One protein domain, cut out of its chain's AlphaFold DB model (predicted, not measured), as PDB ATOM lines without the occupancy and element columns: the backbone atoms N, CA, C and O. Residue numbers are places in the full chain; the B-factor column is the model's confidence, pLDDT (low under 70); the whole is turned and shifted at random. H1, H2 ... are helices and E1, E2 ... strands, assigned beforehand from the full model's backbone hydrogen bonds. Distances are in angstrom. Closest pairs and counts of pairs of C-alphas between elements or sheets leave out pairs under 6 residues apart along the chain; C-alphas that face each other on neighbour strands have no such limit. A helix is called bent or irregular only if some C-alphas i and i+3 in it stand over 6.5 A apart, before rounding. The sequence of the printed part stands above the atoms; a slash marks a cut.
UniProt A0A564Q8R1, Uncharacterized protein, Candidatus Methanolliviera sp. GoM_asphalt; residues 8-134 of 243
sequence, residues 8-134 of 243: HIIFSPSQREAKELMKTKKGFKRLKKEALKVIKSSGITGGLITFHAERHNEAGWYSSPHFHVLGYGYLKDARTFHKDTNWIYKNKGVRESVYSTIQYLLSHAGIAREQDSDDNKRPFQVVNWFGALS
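Overview. This is residues 8 to 134 of the 243 residues of an uncharacterized protein of Candidatus Methanolliviera sp. GoM_asphalt (UniProt A0A564Q8R1). A twisted sheet of five strands has H1 and H2 over one face and H4 over the other, with H3 beside its edge strand E4. The long bent hairpin E2 and E3 runs through the sheet, and residues 108 to 126 form a long loop before E5. The 127 printed residues hold four named helices and five strands, in the order E1 H1 H2 E2 E3 H3 E4 H4 E5; the antiparallel sheet runs E4 E1 E3 E2 E5, class mixed. It is compact, radius of gyration of the C-alphas 14.6 A, spanning 43 by 36 by 32 A.

Along the chain. The strands are E4, residues 88 to 94, E1, 8 to 12, from C-alpha 8 at (-46.116, 17.794, -19.608), E3, 60 to 73, 33.8 A, E2, 44 to 57, 28.5 A, and E5, 127 to 131, to C-alpha 131 at (-58.539, 10.700, -25.913). The helices are H1, 15 to 22, H2, 25 to 41, 24.7 A, H3, 78 to 85, and H4, 98 to 107, 14.3 A.

Arrangement. N 9 and O 69 of E1 and E3 are 2.8 A apart, N 50 and O 68 of E2 and E3 2.8 A, N 10 and O 90 of E1 and E4 2.9 A, and N 49 and O 128 of E2 and E5 2.8 A, within hydrogen-bond range. E2 bends by 81 degrees at residue 47, E3 by 80 degrees at residue 63. H1 and H2 are on the same face; H2 touches H1 with residues 27 to 31 alone, the closest C-alphas being Leu 21 and Gly 27, 4.1 A. H4, on the opposite face, runs along E3 at 20 degrees on the local plane, height 9.8 A. H3 only grazes the sheet with residues 78 to 82. Two split strand-helix-strand units, each with two strands that run the same way in the sheet and are not neighbours, and with helices between them along the chain, have right-handed crossovers: E1, H1 H2, E2, with E3 between the strands in the sheet, and E3, H3, E4, with E1 between them. In H1, H2, H3 and H4 every O i to N i+4 pair is within hydrogen-bond range.

Size, cuts and confidence. The C-alphas farthest apart, Asp 77 and Asp 118, are 44.6 A apart. The printed part has no cut. The link H4 to E5 is long. Residues 115 to 117 have pLDDT under 70.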
ATOM      1  N   HIS A   8     -47.067  18.221 -18.600       96.62
ATOM      2  CA  HIS A   8     -46.116  17.794 -19.608       96.62
ATOM      3  C   HIS A   8     -45.462  16.482 -19.177       96.62
ATOM      4  O   HIS A   8     -44.840  16.408 -18.119       96.62
ATOM      5  N   ILE A   9     -45.607  15.435 -19.977       97.50
ATOM      6  CA  ILE A   9     -45.125  14.094 -19.655       97.50
ATOM      7  C   ILE A   9     -44.373  13.553 -20.860       97.50
ATOM      8  O   ILE A   9     -44.833  13.674 -21.989       97.50
ATOM      9  N   ILE A  10     -43.215  12.953 -20.622       97.62
ATOM     10  CA  ILE A  10     -42.380  12.379 -21.673       97.62
ATOM     11  C   ILE A  10     -42.452  10.865 -21.558       97.62
ATOM     12  O   ILE A  10     -41.978  10.324 -20.566       97.62
ATOM     13  N   PHE A  11     -43.005  10.191 -22.558       98.06
ATOM     14  CA  PHE A  11     -43.041   8.734 -22.659       98.06
ATOM     15  C   PHE A  11     -41.917   8.261 -23.574       98.06
ATOM     16  O   PHE A  11     -41.786   8.757 -24.694       98.06
ATOM     17  N   SER A  12     -41.107   7.313 -23.114       97.56
ATOM     18  CA  SER A  12     -40.010   6.760 -23.912       97.56
ATOM     19  C   SER A  12     -40.191   5.248 -24.081       97.56
ATOM     20  O   SER A  12     -40.295   4.544 -23.072       97.56
ATOM     21  N   PRO A  13     -40.239   4.750 -25.328       97.06
ATOM     22  CA  PRO A  13     -40.210   3.322 -25.622       97.06
ATOM     23  C   PRO A  13     -38.820   2.721 -25.394       97.06
ATOM     24  O   PRO A  13     -37.825   3.438 -25.223       97.06
ATOM     25  N   SER A  14     -38.740   1.395 -25.528       95.88
ATOM     26  CA  SER A  14     -37.483   0.704 -25.819       95.88
ATOM     27  C   SER A  14     -36.775   1.371 -27.001       95.88
ATOM     28  O   SER A  14     -37.316   1.465 -28.104       95.88
ATOM     29  N   GLN A  15     -35.551   1.851 -26.770       96.00
ATOM     30  CA  GLN A  15     -34.817   2.632 -27.768       96.00
ATOM     31  C   GLN A  15     -34.421   1.782 -28.978       96.00
ATOM     32  O   GLN A  15     -34.454   2.278 -30.100       96.00
ATOM     33  N   ARG A  16     -34.107   0.497 -28.768       95.12
ATOM     34  CA  ARG A  16     -33.805  -0.446 -29.853       95.12
ATOM     35  C   ARG A  16     -35.014  -0.625 -30.770       95.12
ATOM     36  O   ARG A  16     -34.909  -0.440 -31.974       95.12
ATOM     37  N   GLU A  17     -36.169  -0.935 -30.189       93.38
ATOM     38  CA  GLU A  17     -37.397  -1.184 -30.952       93.38
ATOM     39  C   GLU A  17     -37.887   0.075 -31.673       93.38
ATOM     40  O   GLU A  17     -38.236   0.021 -32.851       93.38
ATOM     41  N   ALA A  18     -37.861   1.227 -31.000       94.44
ATOM     42  CA  ALA A  18     -38.291   2.478 -31.606       94.44
ATOM     43  C   ALA A  18     -37.408   2.881 -32.793       94.44
ATOM     44  O   ALA A  18     -37.942   3.270 -33.830       94.44
ATOM     45  N   LYS A  19     -36.080   2.740 -32.674       93.62
ATOM     46  CA  LYS A  19     -35.135   2.999 -33.774       93.62
ATOM     47  C   LYS A  19     -35.409   2.121 -34.988       93.62
ATOM     48  O   LYS A  19     -35.434   2.648 -36.094       93.62
ATOM     49  N   GLU A  20     -35.703   0.839 -34.795       92.69
ATOM     50  CA  GLU A  20     -36.079  -0.047 -35.902       92.69
ATOM     51  C   GLU A  20     -37.425   0.333 -36.535       92.69
ATOM     52  O   GLU A  20     -37.536   0.439 -37.756       92.69
ATOM     53  N   LEU A  21     -38.452   0.599 -35.723       91.56
ATOM     54  CA  LEU A  21     -39.787   0.927 -36.232       91.56
ATOM     55  C   LEU A  21     -39.813   2.243 -37.018       91.56
ATOM     56  O   LEU A  21     -40.550   2.358 -37.994       91.56
ATOM     57  N   MET A  22     -39.016   3.233 -36.632       88.69
ATOM     58  CA  MET A  22     -38.975   4.526 -37.321       88.69
ATOM     59  C   MET A  22     -38.372   4.479 -38.724       88.69
ATOM     60  O   MET A  22     -38.653   5.384 -39.503       88.69
ATOM     61  N   LYS A  23     -37.590   3.446 -39.067       85.75
ATOM     62  CA  LYS A  23     -36.961   3.326 -40.395       85.75
ATOM     63  C   LYS A  23     -37.976   3.250 -41.531       85.75
ATOM     64  O   LYS A  23     -37.654   3.552 -42.670       85.75
ATOM     65  N   THR A  24     -39.205   2.818 -41.238       85.50
ATOM     66  CA  THR A  24     -40.252   2.671 -42.251       85.50
ATOM     67  C   THR A  24     -41.526   3.394 -41.855       85.50
ATOM     68  O   THR A  24     -41.921   3.460 -40.690       85.50
ATOM     69  N   LYS A  25     -42.275   3.831 -42.865       83.94
ATOM     70  CA  LYS A  25     -43.619   4.399 -42.721       83.94
ATOM     71  C   LYS A  25     -44.572   3.526 -41.918       83.94
ATOM     72  O   LYS A  25     -45.321   4.009 -41.064       83.94
ATOM     73  N   LYS A  26     -44.574   2.228 -42.225       87.94
ATOM     74  CA  LYS A  26     -45.433   1.235 -41.577       87.94
ATOM     75  C   LYS A  26     -45.027   1.044 -40.117       87.94
ATOM     76  O   LYS A  26     -45.902   1.033 -39.250       87.94
ATOM     77  N   GLY A  27     -43.725   0.950 -39.846       91.38
ATOM     78  CA  GLY A  27     -43.198   0.841 -38.493       91.38
ATOM     79  C   GLY A  27     -43.491   2.088 -37.658       91.38
ATOM     80  O   GLY A  27     -44.015   1.961 -36.555       91.38
ATOM     81  N   PHE A  28     -43.318   3.292 -38.206       89.81
ATOM     82  CA  PHE A  28     -43.604   4.530 -37.479       89.81
ATOM     83  C   PHE A  28     -45.093   4.671 -37.128       89.81
ATOM     84  O   PHE A  28     -45.455   5.040 -36.008       89.81
ATOM     85  N   LYS A  29     -45.990   4.297 -38.052       90.12
ATOM     86  CA  LYS A  29     -47.433   4.216 -37.769       90.12
ATOM     87  C   LYS A  29     -47.740   3.228 -36.641       90.12
ATOM     88  O   LYS A  29     -48.583   3.523 -35.791       90.12
ATOM     89  N   ARG A  30     -47.067   2.073 -36.621       93.69
ATOM     90  CA  ARG A  30     -47.201   1.077 -35.549       93.69
ATOM     91  C   ARG A  30     -46.708   1.634 -34.211       93.69
ATOM     92  O   ARG A  30     -47.474   1.590 -33.252       93.69
ATOM     93  N   LEU A  31     -45.531   2.258 -34.185       94.25
ATOM     94  CA  LEU A  31     -44.960   2.894 -32.996       94.25
ATOM     95  C   LEU A  31     -45.910   3.949 -32.407       94.25
ATOM     96  O   LEU A  31     -46.187   3.938 -31.211       94.25
ATOM     97  N   LYS A  32     -46.493   4.823 -33.239       93.19
ATOM     98  CA  LYS A  32     -47.493   5.807 -32.779       93.19
ATOM     99  C   LYS A  32     -48.757   5.150 -32.219       93.19
ATOM    100  O   LYS A  32     -49.313   5.627 -31.229       93.19
ATOM    101  N   LYS A  33     -49.235   4.068 -32.841       94.19
ATOM    102  CA  LYS A  33     -50.411   3.323 -32.362       94.19
ATOM    103  C   LYS A  33     -50.139   2.679 -31.001       94.19
ATOM    104  O   LYS A  33     -51.017   2.702 -30.142       94.19
ATOM    105  N   GLU A  34     -48.948   2.125 -30.807       96.44
ATOM    106  CA  GLU A  34     -48.495   1.564 -29.531       96.44
ATOM    107  C   GLU A  34     -48.340   2.655 -28.468       96.44
ATOM    108  O   GLU A  34     -48.922   2.522 -27.392       96.44
ATOM    109  N   ALA A  35     -47.707   3.785 -28.803       96.38
ATOM    110  CA  ALA A  35     -47.590   4.941 -27.914       96.38
ATOM    111  C   ALA A  35     -48.961   5.388 -27.386       96.38
ATOM    112  O   ALA A  35     -49.146   5.543 -26.184       96.38
ATOM    113  N   LEU A  36     -49.963   5.524 -28.260       95.44
ATOM    114  CA  LEU A  36     -51.317   5.909 -27.849       95.44
ATOM    115  C   LEU A  36     -51.984   4.890 -26.914       95.44
ATOM    116  O   LEU A  36     -52.744   5.291 -26.033       95.44
ATOM    117  N   LYS A  37     -51.736   3.586 -27.095       95.56
ATOM    118  CA  LYS A  37     -52.250   2.551 -26.182       95.56
ATOM    119  C   LYS A  37     -51.595   2.666 -24.807       95.56
ATOM    120  O   LYS A  37     -52.303   2.696 -23.804       95.56
ATOM    121  N   VAL A  38     -50.270   2.786 -24.785       96.56
ATOM    122  CA  VAL A  38     -49.458   2.906 -23.566       96.56
ATOM    123  C   VAL A  38     -49.786   4.193 -22.799       96.56
ATOM    124  O   VAL A  38     -50.008   4.174 -21.593       96.56
ATOM    125  N   ILE A  39     -49.910   5.324 -23.491       96.50
ATOM    126  CA  ILE A  39     -50.266   6.602 -22.863       96.50
ATOM    127  C   ILE A  39     -51.655   6.521 -22.226       96.50
ATOM    128  O   ILE A  39     -51.836   6.970 -21.097       96.50
ATOM    129  N   LYS A  40     -52.636   5.901 -22.892       92.75
ATOM    130  CA  LYS A  40     -53.966   5.696 -22.296       92.75
ATOM    131  C   LYS A  40     -53.919   4.772 -21.079       92.75
ATOM    132  O   LYS A  40     -54.581   5.057 -20.084       92.75
ATOM    133  N   SER A  41     -53.124   3.699 -21.116       93.56
ATOM    134  CA  SER A  41     -52.995   2.780 -19.976       93.56
ATOM    135  C   SER A  41     -52.249   3.391 -18.785       93.56
ATOM    136  O   SER A  41     -52.397   2.883 -17.672       93.56
ATOM    137  N   SER A  42     -51.510   4.491 -18.986       94.50
ATOM    138  CA  SER A  42     -50.859   5.254 -17.912       94.50
ATOM    139  C   SER A  42     -51.830   6.029 -17.015       94.50
ATOM    140  O   SER A  42     -51.423   6.462 -15.943       94.50
ATOM    141  N   GLY A  43     -53.093   6.202 -17.433       91.69
ATOM    142  CA  GLY A  43     -54.106   6.991 -16.718       91.69
ATOM    143  C   GLY A  43     -54.340   8.404 -17.277       91.69
ATOM    144  O   GLY A  43     -55.145   9.165 -16.736       91.69
ATOM    145  N   ILE A  44     -53.694   8.754 -18.395       93.12
ATOM    146  CA  ILE A  44     -53.990   9.978 -19.153       93.12
ATOM    147  C   ILE A  44     -55.277   9.807 -19.964       93.12
ATOM    148  O   ILE A  44     -55.423   8.880 -20.763       93.12
ATOM    149  N   THR A  45     -56.213  10.735 -19.776       90.00
ATOM    150  CA  THR A  45     -57.560  10.698 -20.367       90.00
ATOM    151  C   THR A  45     -57.614  11.356 -21.749       90.00
ATOM    152  O   THR A  45     -58.419  10.974 -22.603       90.00
ATOM    153  N   GLY A  46     -56.750  12.337 -22.000       90.56
ATOM    154  CA  GLY A  46     -56.670  13.035 -23.277       90.56
ATOM    155  C   GLY A  46     -55.549  14.060 -23.299       90.56
ATOM    156  O   GLY A  46     -55.029  14.452 -22.252       90.56
ATOM    157  N   GLY A  47     -55.157  14.471 -24.501       93.44
ATOM    158  CA  GLY A  47     -54.036  15.382 -24.662       93.44
ATOM    159  C   GLY A  47     -53.594  15.577 -26.103       93.44
ATOM    160  O   GLY A  47     -54.186  15.045 -27.047       93.44
ATOM    161  N   LEU A  48     -52.509  16.326 -26.223       95.19
ATOM    162  CA  LEU A  48     -51.677  16.452 -27.407       95.19
ATOM    163  C   LEU A  48     -50.489  15.501 -27.271       95.19
ATOM    164  O   LEU A  48     -49.824  15.518 -26.236       95.19
ATOM    165  N   ILE A  49     -50.212  14.696 -28.292       95.94
ATOM    166  CA  ILE A  49     -48.984  13.902 -28.395       95.94
ATOM    167  C   ILE A  49     -48.103  14.454 -29.519       95.94
ATOM    168  O   ILE A  49     -48.576  14.617 -30.647       95.94
ATOM    169  N   THR A  50     -46.828  14.685 -29.214       95.44
ATOM    170  CA  THR A  50     -45.793  15.140 -30.151       95.44
ATOM    171  C   THR A  50     -44.631  14.155 -30.133       95.44
ATOM    172  O   THR A  50     -44.143  13.787 -29.065       95.44
ATOM    173  N   PHE A  51     -44.200  13.695 -31.305       94.00
ATOM    174  CA  PHE A  51     -43.082  12.759 -31.433       94.00
ATOM    175  C   PHE A  51     -41.746  13.483 -31.658       94.00
ATOM    176  O   PHE A  51     -41.680  14.400 -32.469       94.00
ATOM    177  N   HIS A  52     -40.693  13.037 -30.970       93.06
ATOM    178  CA  HIS A  52     -39.323  13.539 -31.095       93.06
ATOM    179  C   HIS A  52     -38.369  12.367 -31.324       93.06
ATOM    180  O   HIS A  52     -38.343  11.429 -30.527       93.06
ATOM    181  N   ALA A  53     -37.589  12.412 -32.406       91.44
ATOM    182  CA  ALA A  53     -36.621  11.362 -32.740       91.44
ATOM    183  C   ALA A  53     -35.311  11.483 -31.946       91.44
ATOM    184  O   ALA A  53     -34.645  10.479 -31.687       91.44
ATOM    185  N   GLU A  54     -34.959  12.704 -31.548       91.38
ATOM    186  CA  GLU A  54     -33.648  13.049 -31.008       91.38
ATOM    187  C   GLU A  54     -33.763  13.849 -29.716       91.38
ATOM    188  O   GLU A  54     -34.792  14.457 -29.410       91.38
ATOM    189  N   ARG A  55     -32.682  13.828 -28.945       90.81
ATOM    190  CA  ARG A  55     -32.463  14.674 -27.774       90.81
ATOM    191  C   ARG A  55     -31.171  15.451 -27.975       90.81
ATOM    192  O   ARG A  55     -30.298  15.005 -28.709       90.81
ATOM    193  N   HIS A  56     -31.047  16.568 -27.273       89.69
ATOM    194  CA  HIS A  56     -29.834  17.373 -27.247       89.69
ATOM    195  C   HIS A  56     -29.183  17.291 -25.863       89.69
ATOM    196  O   HIS A  56     -29.882  17.358 -24.844       89.69
ATOM    197  N   ASN A  57     -27.864  17.128 -25.820       91.06
ATOM    198  CA  ASN A  57     -27.035  17.284 -24.625       91.06
ATOM    199  C   ASN A  57     -25.776  18.105 -24.966       91.06
ATOM    200  O   ASN A  57     -25.677  18.662 -26.054       91.06
ATOM    201  N   GLU A  58     -24.823  18.191 -24.039       92.31
ATOM    202  CA  GLU A  58     -23.562  18.928 -24.234       92.31
ATOM    203  C   GLU A  58     -22.705  18.379 -25.387       92.31
ATOM    204  O   GLU A  58     -21.978  19.134 -26.019       92.31
ATOM    205  N   ALA A  59     -22.831  17.086 -25.703       92.44
ATOM    206  CA  ALA A  59     -22.152  16.450 -26.832       92.44
ATOM    207  C   ALA A  59     -22.909  16.617 -28.166       92.44
ATOM    208  O   ALA A  59     -22.454  16.124 -29.197       92.44
ATOM    209  N   GLY A  60     -24.061  17.296 -28.154       92.44
ATOM    210  CA  GLY A  60     -24.891  17.562 -29.322       92.44
ATOM    211  C   GLY A  60     -26.148  16.696 -29.404       92.44
ATOM    212  O   GLY A  60     -26.717  16.242 -28.404       92.44
ATOM    213  N   TRP A  61     -26.640  16.516 -30.629       91.06
ATOM    214  CA  TRP A  61     -27.849  15.747 -30.908       91.06
ATOM    215  C   TRP A  61     -27.563  14.246 -30.909       91.06
ATOM    216  O   TRP A  61     -26.587  13.780 -31.490       91.06
ATOM    217  N   TYR A  62     -28.442  13.470 -30.278       92.56
ATOM    218  CA  TYR A  62     -28.377  12.013 -30.302       92.56
ATOM    219  C   TYR A  62     -29.759  11.389 -30.489       92.56
ATOM    220  O   TYR A  62     -30.768  11.842 -29.938       92.56
ATOM    221  N   SER A  63     -29.796  10.287 -31.244       92.56
ATOM    222  CA  SER A  63     -31.028   9.544 -31.511       92.56
ATOM    223  C   SER A  63     -31.575   8.916 -30.228       92.56
ATOM    224  O   SER A  63     -31.015   7.949 -29.692       92.56
ATOM    225  N   SER A  64     -32.700   9.454 -29.756       94.19
ATOM    226  CA  SER A  64     -33.442   8.963 -28.600       94.19
ATOM    227  C   SER A  64     -34.944   9.205 -28.788       94.19
ATOM    228  O   SER A  64     -35.470  10.233 -28.353       94.19
ATOM    229  N   PRO A  65     -35.660   8.273 -29.437       93.94
ATOM    230  CA  PRO A  65     -37.072   8.441 -29.757       93.94
ATOM    231  C   PRO A  65     -37.939   8.533 -28.505       93.94
ATOM    232  O   PRO A  65     -37.830   7.692 -27.607       93.94
ATOM    233  N   HIS A  66     -38.824   9.527 -28.455       95.75
ATOM    234  CA  HIS A  66     -39.755   9.732 -27.352       95.75
ATOM    235  C   HIS A  66     -40.996  10.532 -27.759       95.75
ATOM    236  O   HIS A  66     -41.060  11.168 -28.811       95.75
ATOM    237  N   PHE A  67     -42.008  10.487 -26.897       96.56
ATOM    238  CA  PHE A  67     -43.282  11.162 -27.078       96.56
ATOM    239  C   PHE A  67     -43.508  12.162 -25.957       96.56
ATOM    240  O   PHE A  67     -43.608  11.793 -24.786       96.56
ATOM    241  N   HIS A  68     -43.638  13.425 -26.325       96.88
ATOM    242  CA  HIS A  68     -44.133  14.459 -25.439       96.88
ATOM    243  C   HIS A  68     -45.654  14.415 -25.418       96.88
ATOM    244  O   HIS A  68     -46.302  14.357 -26.461       96.88
ATOM    245  N   VAL A  69     -46.225  14.451 -24.223       97.19
ATOM    246  CA  VAL A  69     -47.660  14.506 -23.989       97.19
ATOM    247  C   VAL A  69     -47.965  15.744 -23.168       97.19
ATOM    248  O   VAL A  69     -47.473  15.885 -22.050       97.19
ATOM    249  N   LEU A  70     -48.792  16.625 -23.720       96.44
ATOM    250  CA  LEU A  70     -49.485  17.664 -22.966       96.44
ATOM    251  C   LEU A  70     -50.909  17.186 -22.739       96.44
ATOM    252  O   LEU A  70     -51.740  17.240 -23.644       96.44
ATOM    253  N   GLY A  71     -51.173  16.649 -21.555       93.38
ATOM    254  CA  GLY A  71     -52.424  15.954 -21.283       93.38
ATOM    255  C   GLY A  71     -52.867  16.050 -19.836       93.38
ATOM    256  O   GLY A  71     -52.131  16.524 -18.969       93.38
ATOM    257  N   TYR A  72     -54.088  15.591 -19.597       90.81
ATOM    258  CA  TYR A  72     -54.722  15.569 -18.283       90.81
ATOM    259  C   TYR A  72     -55.145  14.148 -17.899       90.81
ATOM    260  O   TYR A  72     -55.354  13.280 -18.756       90.81
ATOM    261  N   GLY A  73     -55.246  13.911 -16.596       89.69
ATOM    262  CA  GLY A  73     -55.512  12.605 -16.003       89.69
ATOM    263  C   GLY A  73     -54.652  12.346 -14.767       89.69
ATOM    264  O   GLY A  73     -53.894  13.211 -14.316       89.69
ATOM    265  N   TYR A  74     -54.768  11.131 -14.237       90.00
ATOM    266  CA  TYR A  74     -54.078  10.693 -13.026       90.00
ATOM    267  C   TYR A  74     -53.132   9.557 -13.388       90.00
ATOM    268  O   TYR A  74     -53.572   8.486 -13.796       90.00
ATOM    269  N   LEU A  75     -51.831   9.819 -13.284       91.88
ATOM    270  CA  LEU A  75     -50.811   8.846 -13.653       91.88
ATOM    271  C   LEU A  75     -50.777   7.691 -12.653       91.88
ATOM    272  O   LEU A  75     -50.778   7.912 -11.442       91.88
ATOM    273  N   LYS A  76     -50.687   6.471 -13.181       92.88
ATOM    274  CA  LYS A  76     -50.262   5.295 -12.416       92.88
ATOM    275  C   LYS A  76     -48.865   5.512 -11.844       92.88
ATOM    276  O   LYS A  76     -48.108   6.319 -12.366       92.88
ATOM    277  N   ASP A  77     -48.508   4.737 -10.826       95.38
ATOM    278  CA  ASP A  77     -47.126   4.662 -10.355       95.38
ATOM    279  C   ASP A  77     -46.158   4.274 -11.494       95.38
ATOM    280  O   ASP A  77     -46.459   3.409 -12.321       95.38
ATOM    281  N   ALA A  78     -44.978   4.900 -11.518       95.00
ATOM    282  CA  ALA A  78     -44.000   4.747 -12.594       95.00
ATOM    283  C   ALA A  78     -43.412   3.333 -12.679       95.00
ATOM    284  O   ALA A  78     -43.183   2.839 -13.785       95.00
ATOM    285  N   ARG A  79     -43.176   2.665 -11.542       95.06
ATOM    286  CA  ARG A  79     -42.605   1.305 -11.526       95.06
ATOM    287  C   ARG A  79     -43.629   0.301 -12.029       95.06
ATOM    288  O   ARG A  79     -43.304  -0.553 -12.848       95.06
ATOM    289  N   THR A  80     -44.870   0.456 -11.578       95.44
ATOM    290  CA  THR A  80     -46.010  -0.347 -12.033       95.44
ATOM    291  C   THR A  80     -46.229  -0.160 -13.531       95.44
ATOM    292  O   THR A  80     -46.272  -1.130 -14.281       95.44
ATOM    293  N   PHE A  81     -46.257   1.090 -13.999       96.56
ATOM    294  CA  PHE A  81     -46.370   1.404 -15.419       96.56
ATOM    295  C   PHE A  81     -45.253   0.765 -16.256       96.56
ATOM    296  O   PHE A  81     -45.536   0.177 -17.301       96.56
ATOM    297  N   HIS A  82     -43.999   0.852 -15.804       97.25
ATOM    298  CA  HIS A  82     -42.876   0.232 -16.502       97.25
ATOM    299  C   HIS A  82     -43.010  -1.288 -16.555       97.25
ATOM    300  O   HIS A  82     -42.827  -1.874 -17.617       97.25
ATOM    301  N   LYS A  83     -43.364  -1.927 -15.438       96.69
ATOM    302  CA  LYS A  83     -43.581  -3.377 -15.384       96.69
ATOM    303  C   LYS A  83     -44.666  -3.829 -16.368       96.69
ATOM    304  O   LYS A  83     -44.480  -4.833 -17.044       96.69
ATOM    305  N   ASP A  84     -45.755  -3.071 -16.476       95.44
ATOM    306  CA  ASP A  84     -46.903  -3.412 -17.325       95.44
ATOM    307  C   ASP A  84     -46.651  -3.181 -18.822       95.44
ATOM    308  O   ASP A  84     -47.285  -3.814 -19.666       95.44
ATOM    309  N   THR A  85     -45.791  -2.218 -19.169       96.44
ATOM    310  CA  THR A  85     -45.689  -1.718 -20.552       96.44
ATOM    311  C   THR A  85     -44.305  -1.845 -21.165       96.44
ATOM    312  O   THR A  85     -44.193  -1.765 -22.385       96.44
ATOM    313  N   ASN A  86     -43.261  -2.025 -20.353       96.50
ATOM    314  CA  ASN A  86     -41.854  -1.877 -20.730       96.50
ATOM    315  C   ASN A  86     -41.503  -0.478 -21.285       96.50
ATOM    316  O   ASN A  86     -40.541  -0.306 -22.035       96.50
ATOM    317  N   TRP A  87     -42.313   0.532 -20.961       97.88
ATOM    318  CA  TRP A  87     -42.052   1.933 -21.280       97.88
ATOM    319  C   TRP A  87     -41.746   2.693 -19.997       97.88
ATOM    320  O   TRP A  87     -42.248   2.375 -18.922       97.88
ATOM    321  N   ILE A  88     -40.964   3.760 -20.115       97.75
ATOM    322  CA  ILE A  88     -40.779   4.722 -19.025       97.75
ATOM    323  C   ILE A  88     -41.552   5.997 -19.332       97.75
ATOM    324  O   ILE A  88     -41.680   6.397 -20.491       97.75
ATOM    325  N   TYR A  89     -42.018   6.678 -18.288       97.94
ATOM    326  CA  TYR A  89     -42.448   8.063 -18.415       97.94
ATOM    327  C   TYR A  89     -41.718   8.965 -17.422       97.94
ATOM    328  O   TYR A  89     -41.351   8.555 -16.323       97.94
ATOM    329  N   LYS A  90     -41.543  10.231 -17.804       97.19
ATOM    330  CA  LYS A  90     -41.046  11.304 -16.944       97.19
ATOM    331  C   LYS A  90     -42.079  12.420 -16.884       97.19
ATOM    332  O   LYS A  90     -42.360  13.063 -17.892       97.19
ATOM    333  N   ASN A  91     -42.632  12.659 -15.700       96.38
ATOM    334  CA  ASN A  91     -43.575  13.747 -15.459       96.38
ATOM    335  C   ASN A  91     -42.800  15.053 -15.213       96.38
ATOM    336  O   ASN A  91     -42.042  15.149 -14.253       96.38
ATOM    337  N   LYS A  92     -42.967  16.046 -16.090       95.38
ATOM    338  CA  LYS A  92     -42.367  17.387 -15.975       95.38
ATOM    339  C   LYS A  92     -43.262  18.373 -15.214       95.38
ATOM    340  O   LYS A  92     -42.917  19.546 -15.127       95.38
ATOM    341  N   GLY A  93     -44.382  17.901 -14.668       93.06
ATOM    342  CA  GLY A  93     -45.290  18.692 -13.849       93.06
ATOM    343  C   GLY A  93     -46.309  19.488 -14.657       93.06
ATOM    344  O   GLY A  93     -46.473  19.308 -15.868       93.06
ATOM    345  N   VAL A  94     -47.032  20.341 -13.934       92.44
ATOM    346  CA  VAL A  94     -47.974  21.308 -14.507       92.44
ATOM    347  C   VAL A  94     -47.184  22.383 -15.247       92.44
ATOM    348  O   VAL A  94     -46.071  22.724 -14.847       92.44
ATOM    349  N   ARG A  95     -47.728  22.878 -16.357       87.06
ATOM    350  CA  ARG A  95     -47.114  23.965 -17.124       87.06
ATOM    351  C   ARG A  95     -47.824  25.279 -16.842       87.06
ATOM    352  O   ARG A  95     -49.047  25.301 -16.816       87.06
ATOM    353  N   GLU A  96     -47.044  26.346 -16.701       85.75
ATOM    354  CA  GLU A  96     -47.554  27.716 -16.566       85.75
ATOM    355  C   GLU A  96     -48.286  28.155 -17.838       85.75
ATOM    356  O   GLU A  96     -49.403  28.656 -17.781       85.75
ATOM    357  N   SER A  97     -47.683  27.878 -19.000       91.50
ATOM    358  CA  SER A  97     -48.250  28.187 -20.310       91.50
ATOM    359  C   SER A  97     -48.280  26.952 -21.206       91.50
ATOM    360  O   SER A  97     -47.246  26.390 -21.591       91.50
ATOM    361  N   VAL A  98     -49.495  26.537 -21.574       89.69
ATOM    362  CA  VAL A  98     -49.717  25.484 -22.575       89.69
ATOM    363  C   VAL A  98     -49.201  25.941 -23.936       89.69
ATOM    364  O   VAL A  98     -48.515  25.172 -24.605       89.69
ATOM    365  N   TYR A  99     -49.471  27.192 -24.314       91.12
ATOM    366  CA  TYR A  99     -49.053  27.767 -25.593       91.12
ATOM    367  C   TYR A  99     -47.530  27.739 -25.753       91.12
ATOM    368  O   TYR A  99     -47.022  27.117 -26.685       91.12
ATOM    369  N   SER A 100     -46.801  28.316 -24.795       90.88
ATOM    370  CA  SER A 100     -45.335  28.384 -24.839       90.88
ATOM    371  C   SER A 100     -44.718  26.987 -24.811       90.88
ATOM    372  O   SER A 100     -43.721  26.733 -25.483       90.88
ATOM    373  N   THR A 101     -45.340  26.040 -24.095       93.81
ATOM    374  CA  THR A 101     -44.872  24.650 -24.115       93.81
ATOM    375  C   THR A 101     -45.087  24.006 -25.483       93.81
ATOM    376  O   THR A 101     -44.184  23.337 -25.965       93.81
ATOM    377  N   ILE A 102     -46.240  24.200 -26.133       93.88
ATOM    378  CA  ILE A 102     -46.479  23.674 -27.488       93.88
ATOM    379  C   ILE A 102     -45.485  24.280 -28.481       93.88
ATOM    380  O   ILE A 102     -44.907  23.536 -29.265       93.88
ATOM    381  N   GLN A 103     -45.250  25.593 -28.419       93.25
ATOM    382  CA  GLN A 103     -44.287  26.275 -29.284       93.25
ATOM    383  C   GLN A 103     -42.876  25.699 -29.119       93.25
ATOM    384  O   GLN A 103     -42.256  25.333 -30.112       93.25
ATOM    385  N   TYR A 104     -42.412  25.534 -27.876       91.38
ATOM    386  CA  TYR A 104     -41.126  24.899 -27.581       91.38
ATOM    387  C   TYR A 104     -41.064  23.456 -28.094       91.38
ATOM    388  O   TYR A 104     -40.071  23.039 -28.678       91.38
ATOM    389  N   LEU A 105     -42.139  22.679 -27.916       93.00
ATOM    390  CA  LEU A 105     -42.180  21.313 -28.433       93.00
ATOM    391  C   LEU A 105     -42.074  21.286 -29.959       93.00
ATOM    392  O   LEU A 105     -41.353  20.465 -30.513       93.00
ATOM    393  N   LEU A 106     -42.753  22.199 -30.641       91.56
ATOM    394  CA  LEU A 106     -42.759  22.261 -32.095       91.56
ATOM    395  C   LEU A 106     -41.459  22.803 -32.691       91.56
ATOM    396  O   LEU A 106     -41.074  22.337 -33.759       91.56
ATOM    397  N   SER A 107     -40.755  23.714 -32.012       86.94
ATOM    398  CA  SER A 107     -39.526  24.329 -32.541       86.94
ATOM    399  C   SER A 107     -38.379  23.338 -32.750       86.94
ATOM    400  O   SER A 107     -37.446  23.624 -33.486       86.94
ATOM    401  N   HIS A 108     -38.444  22.176 -32.103       82.12
ATOM    402  CA  HIS A 108     -37.455  21.100 -32.209       82.12
ATOM    403  C   HIS A 108     -38.086  19.745 -32.590       82.12
ATOM    404  O   HIS A 108     -37.517  18.678 -32.353       82.12
ATOM    405  N   ALA A 109     -39.311  19.764 -33.125       86.75
ATOM    406  CA  ALA A 109     -39.993  18.564 -33.591       86.75
ATOM    407  C   ALA A 109     -39.556  18.234 -35.025       86.75
ATOM    408  O   ALA A 109     -39.869  18.964 -35.963       86.75
ATOM    409  N   GLY A 110     -38.862  17.110 -35.206       79.50
ATOM    410  CA  GLY A 110     -38.473  16.642 -36.535       79.50
ATOM    411  C   GLY A 110     -39.690  16.272 -37.389       79.50
ATOM    412  O   GLY A 110     -40.567  15.522 -36.951       79.50
ATOM    413  N   ILE A 111     -39.732  16.768 -38.626       79.00
ATOM    414  CA  ILE A 111     -40.746  16.390 -39.614       79.00
ATOM    415  C   ILE A 111     -40.267  15.118 -40.313       79.00
ATOM    416  O   ILE A 111     -39.411  15.160 -41.192       79.00
ATOM    417  N   ALA A 112     -40.816  13.969 -39.920       72.81
ATOM    418  CA  ALA A 112     -40.483  12.721 -40.593       72.81
ATOM    419  C   ALA A 112     -41.005  12.742 -42.042       72.81
ATOM    420  O   ALA A 112     -42.152  13.132 -42.302       72.81
ATOM    421  N   ARG A 113     -40.170  12.261 -42.965       75.25
ATOM    422  CA  ARG A 113     -40.500  11.975 -44.365       75.25
ATOM    423  C   ARG A 113     -40.107  10.536 -44.682       75.25
ATOM    424  O   ARG A 113     -39.330   9.919 -43.959       75.25
ATOM    425  N   GLU A 114     -40.737   9.972 -45.697       72.62
ATOM    426  CA  GLU A 114     -40.342   8.665 -46.213       72.62
ATOM    427  C   GLU A 114     -39.102   8.877 -47.088       72.62
ATOM    428  O   GLU A 114     -39.030   9.874 -47.804       72.62
ATOM    429  N   GLN A 115     -38.106   7.998 -46.972       66.44
ATOM    430  CA  GLN A 115     -36.914   8.068 -47.815       66.44
ATOM    431  C   GLN A 115     -37.363   7.953 -49.280       66.44
ATOM    432  O   GLN A 115     -38.241   7.143 -49.582       66.44
ATOM    433  N   ASP A 116     -36.862   8.841 -50.140       65.69
ATOM    434  CA  ASP A 116     -37.246   8.956 -51.558       65.69
ATOM    435  C   ASP A 116     -38.715   9.362 -51.805       65.69
ATOM    436  O   ASP A 116     -39.291   9.118 -52.870       65.69
ATOM    437  N   SER A 117     -39.369   9.995 -50.822       66.25
ATOM    438  CA  SER A 117     -40.682  10.592 -51.058       66.25
ATOM    439  C   SER A 117     -40.556  11.867 -51.885       66.25
ATOM    440  O   SER A 117     -39.937  12.816 -51.414       66.25
ATOM    441  N   ASP A 118     -41.222  11.897 -53.044       70.75
ATOM    442  CA  ASP A 118     -41.548  13.120 -53.793       70.75
ATOM    443  C   ASP A 118     -41.964  14.246 -52.832       70.75
ATOM    444  O   ASP A 118     -42.718  14.015 -51.873       70.75
ATOM    445  N   ASP A 119     -41.484  15.460 -53.091       70.12
ATOM    446  CA  ASP A 119     -41.789  16.642 -52.299       70.12
ATOM    447  C   ASP A 119     -43.291  16.918 -52.169       70.12
ATOM    448  O   ASP A 119     -43.730  17.439 -51.140       70.12
ATOM    449  N   ASN A 120     -44.099  16.444 -53.122       72.50
ATOM    450  CA  ASN A 120     -45.559  16.522 -53.073       72.50
ATOM    451  C   ASN A 120     -46.217  15.567 -52.057       72.50
ATOM    452  O   ASN A 120     -47.397  15.724 -51.714       72.50
ATOM    453  N   LYS A 121     -45.501  14.559 -51.536       71.12
ATOM    454  CA  LYS A 121     -46.054  13.659 -50.514       71.12
ATOM    455  C   LYS A 121     -46.037  14.327 -49.146       71.12
ATOM    456  O   LYS A 121     -44.995  14.698 -48.608       71.12
ATOM    457  N   ARG A 122     -47.224  14.378 -48.533       72.38
ATOM    458  CA  ARG A 122     -47.403  14.934 -47.188       72.38
ATOM    459  C   ARG A 122     -46.496  14.223 -46.175       72.38
ATOM    460  O   ARG A 122     -46.529  12.987 -46.107       72.38
ATOM    461  N   PRO A 123     -45.757  14.983 -45.351       74.94
ATOM    462  CA  PRO A 123     -44.931  14.414 -44.302       74.94
ATOM    463  C   PRO A 123     -45.787  13.742 -43.229       74.94
ATOM    464  O   PRO A 123     -47.014  13.889 -43.157       74.94
ATOM    465  N   PHE A 124     -45.129  12.994 -42.350       76.88
ATOM    466  CA  PHE A 124     -45.817  12.391 -41.223       76.88
ATOM    467  C   PHE A 124     -46.300  13.454 -40.244       76.88
ATOM    468  O   PHE A 124     -45.555  14.330 -39.813       76.88
ATOM    469  N   GLN A 125     -47.549  13.313 -39.810       81.81
ATOM    470  CA  GLN A 125     -48.107  14.184 -38.790       81.81
ATOM    471  C   GLN A 125     -47.407  13.952 -37.441       81.81
ATOM    472  O   GLN A 125     -47.612  12.920 -36.786       81.81
ATOM    473  N   VAL A 126     -46.615  14.931 -37.009       84.25
ATOM    474  CA  VAL A 126     -45.827  14.867 -35.769       84.25
ATOM    475  C   VAL A 126     -46.697  15.071 -34.526       84.25
ATOM    476  O   VAL A 126     -46.452  14.461 -33.485       84.25
ATOM    477  N   VAL A 127     -47.784  15.837 -34.667       89.94
ATOM    478  CA  VAL A 127     -48.684  16.242 -33.578       89.94
ATOM    479  C   VAL A 127     -50.067  15.634 -33.732       89.94
ATOM    480  O   VAL A 127     -50.676  15.753 -34.789       89.94
ATOM    481  N   ASN A 128     -50.596  14.991 -32.692       91.12
ATOM    482  CA  ASN A 128     -51.917  14.361 -32.750       91.12
ATOM    483  C   ASN A 128     -52.690  14.653 -31.467       91.12
ATOM    484  O   ASN A 128     -52.145  14.540 -30.372       91.12
ATOM    485  N   TRP A 129     -53.971  14.982 -31.590       92.44
ATOM    486  CA  TRP A 129     -54.859  15.050 -30.436       92.44
ATOM    487  C   TRP A 129     -55.487  13.684 -30.183       92.44
ATOM    488  O   TRP A 129     -55.868  12.981 -31.123       92.44
ATOM    489  N   PHE A 130     -55.597  13.288 -28.918       91.81
ATOM    490  CA  PHE A 130     -56.105  11.972 -28.546       91.81
ATOM    491  C   PHE A 130     -56.975  12.002 -27.290       91.81
ATOM    492  O   PHE A 130     -57.032  12.980 -26.542       91.81
ATOM    493  N   GLY A 131     -57.649  10.873 -27.057       88.94
ATOM    494  CA  GLY A 131     -58.539  10.700 -25.913       88.94
ATOM    495  C   GLY A 131     -59.702  11.682 -25.984       88.94
ATOM    496  O   GLY A 131     -60.238  11.918 -27.066       88.94
ATOM    497  N   ALA A 132     -60.058  12.283 -24.857       84.94
ATOM    498  CA  ALA A 132     -61.147  13.256 -24.791       84.94
ATOM    499  C   ALA A 132     -60.871  14.584 -25.538       84.94
ATOM    500  O   ALA A 132     -61.802  15.355 -25.743       84.94
ATOM    501  N   LEU A 133     -59.639  14.825 -26.013       85.00
ATOM    502  CA  LEU A 133     -59.312  15.941 -26.920       85.00
ATOM    503  C   LEU A 133     -59.219  15.527 -28.397       85.00
ATOM    504  O   LEU A 133     -58.840  16.333 -29.236       85.00
ATOM    505  N   SER A 134     -59.529  14.272 -28.733       86.25
ATOM    506  CA  SER A 134     -59.469  13.773 -30.112       86.25
ATOM    507  C   SER A 134     -60.303  14.620 -31.077       86.25
ATOM    508  O   SER A 134     -61.436  14.989 -30.761       86.25
TER     509      SER A 134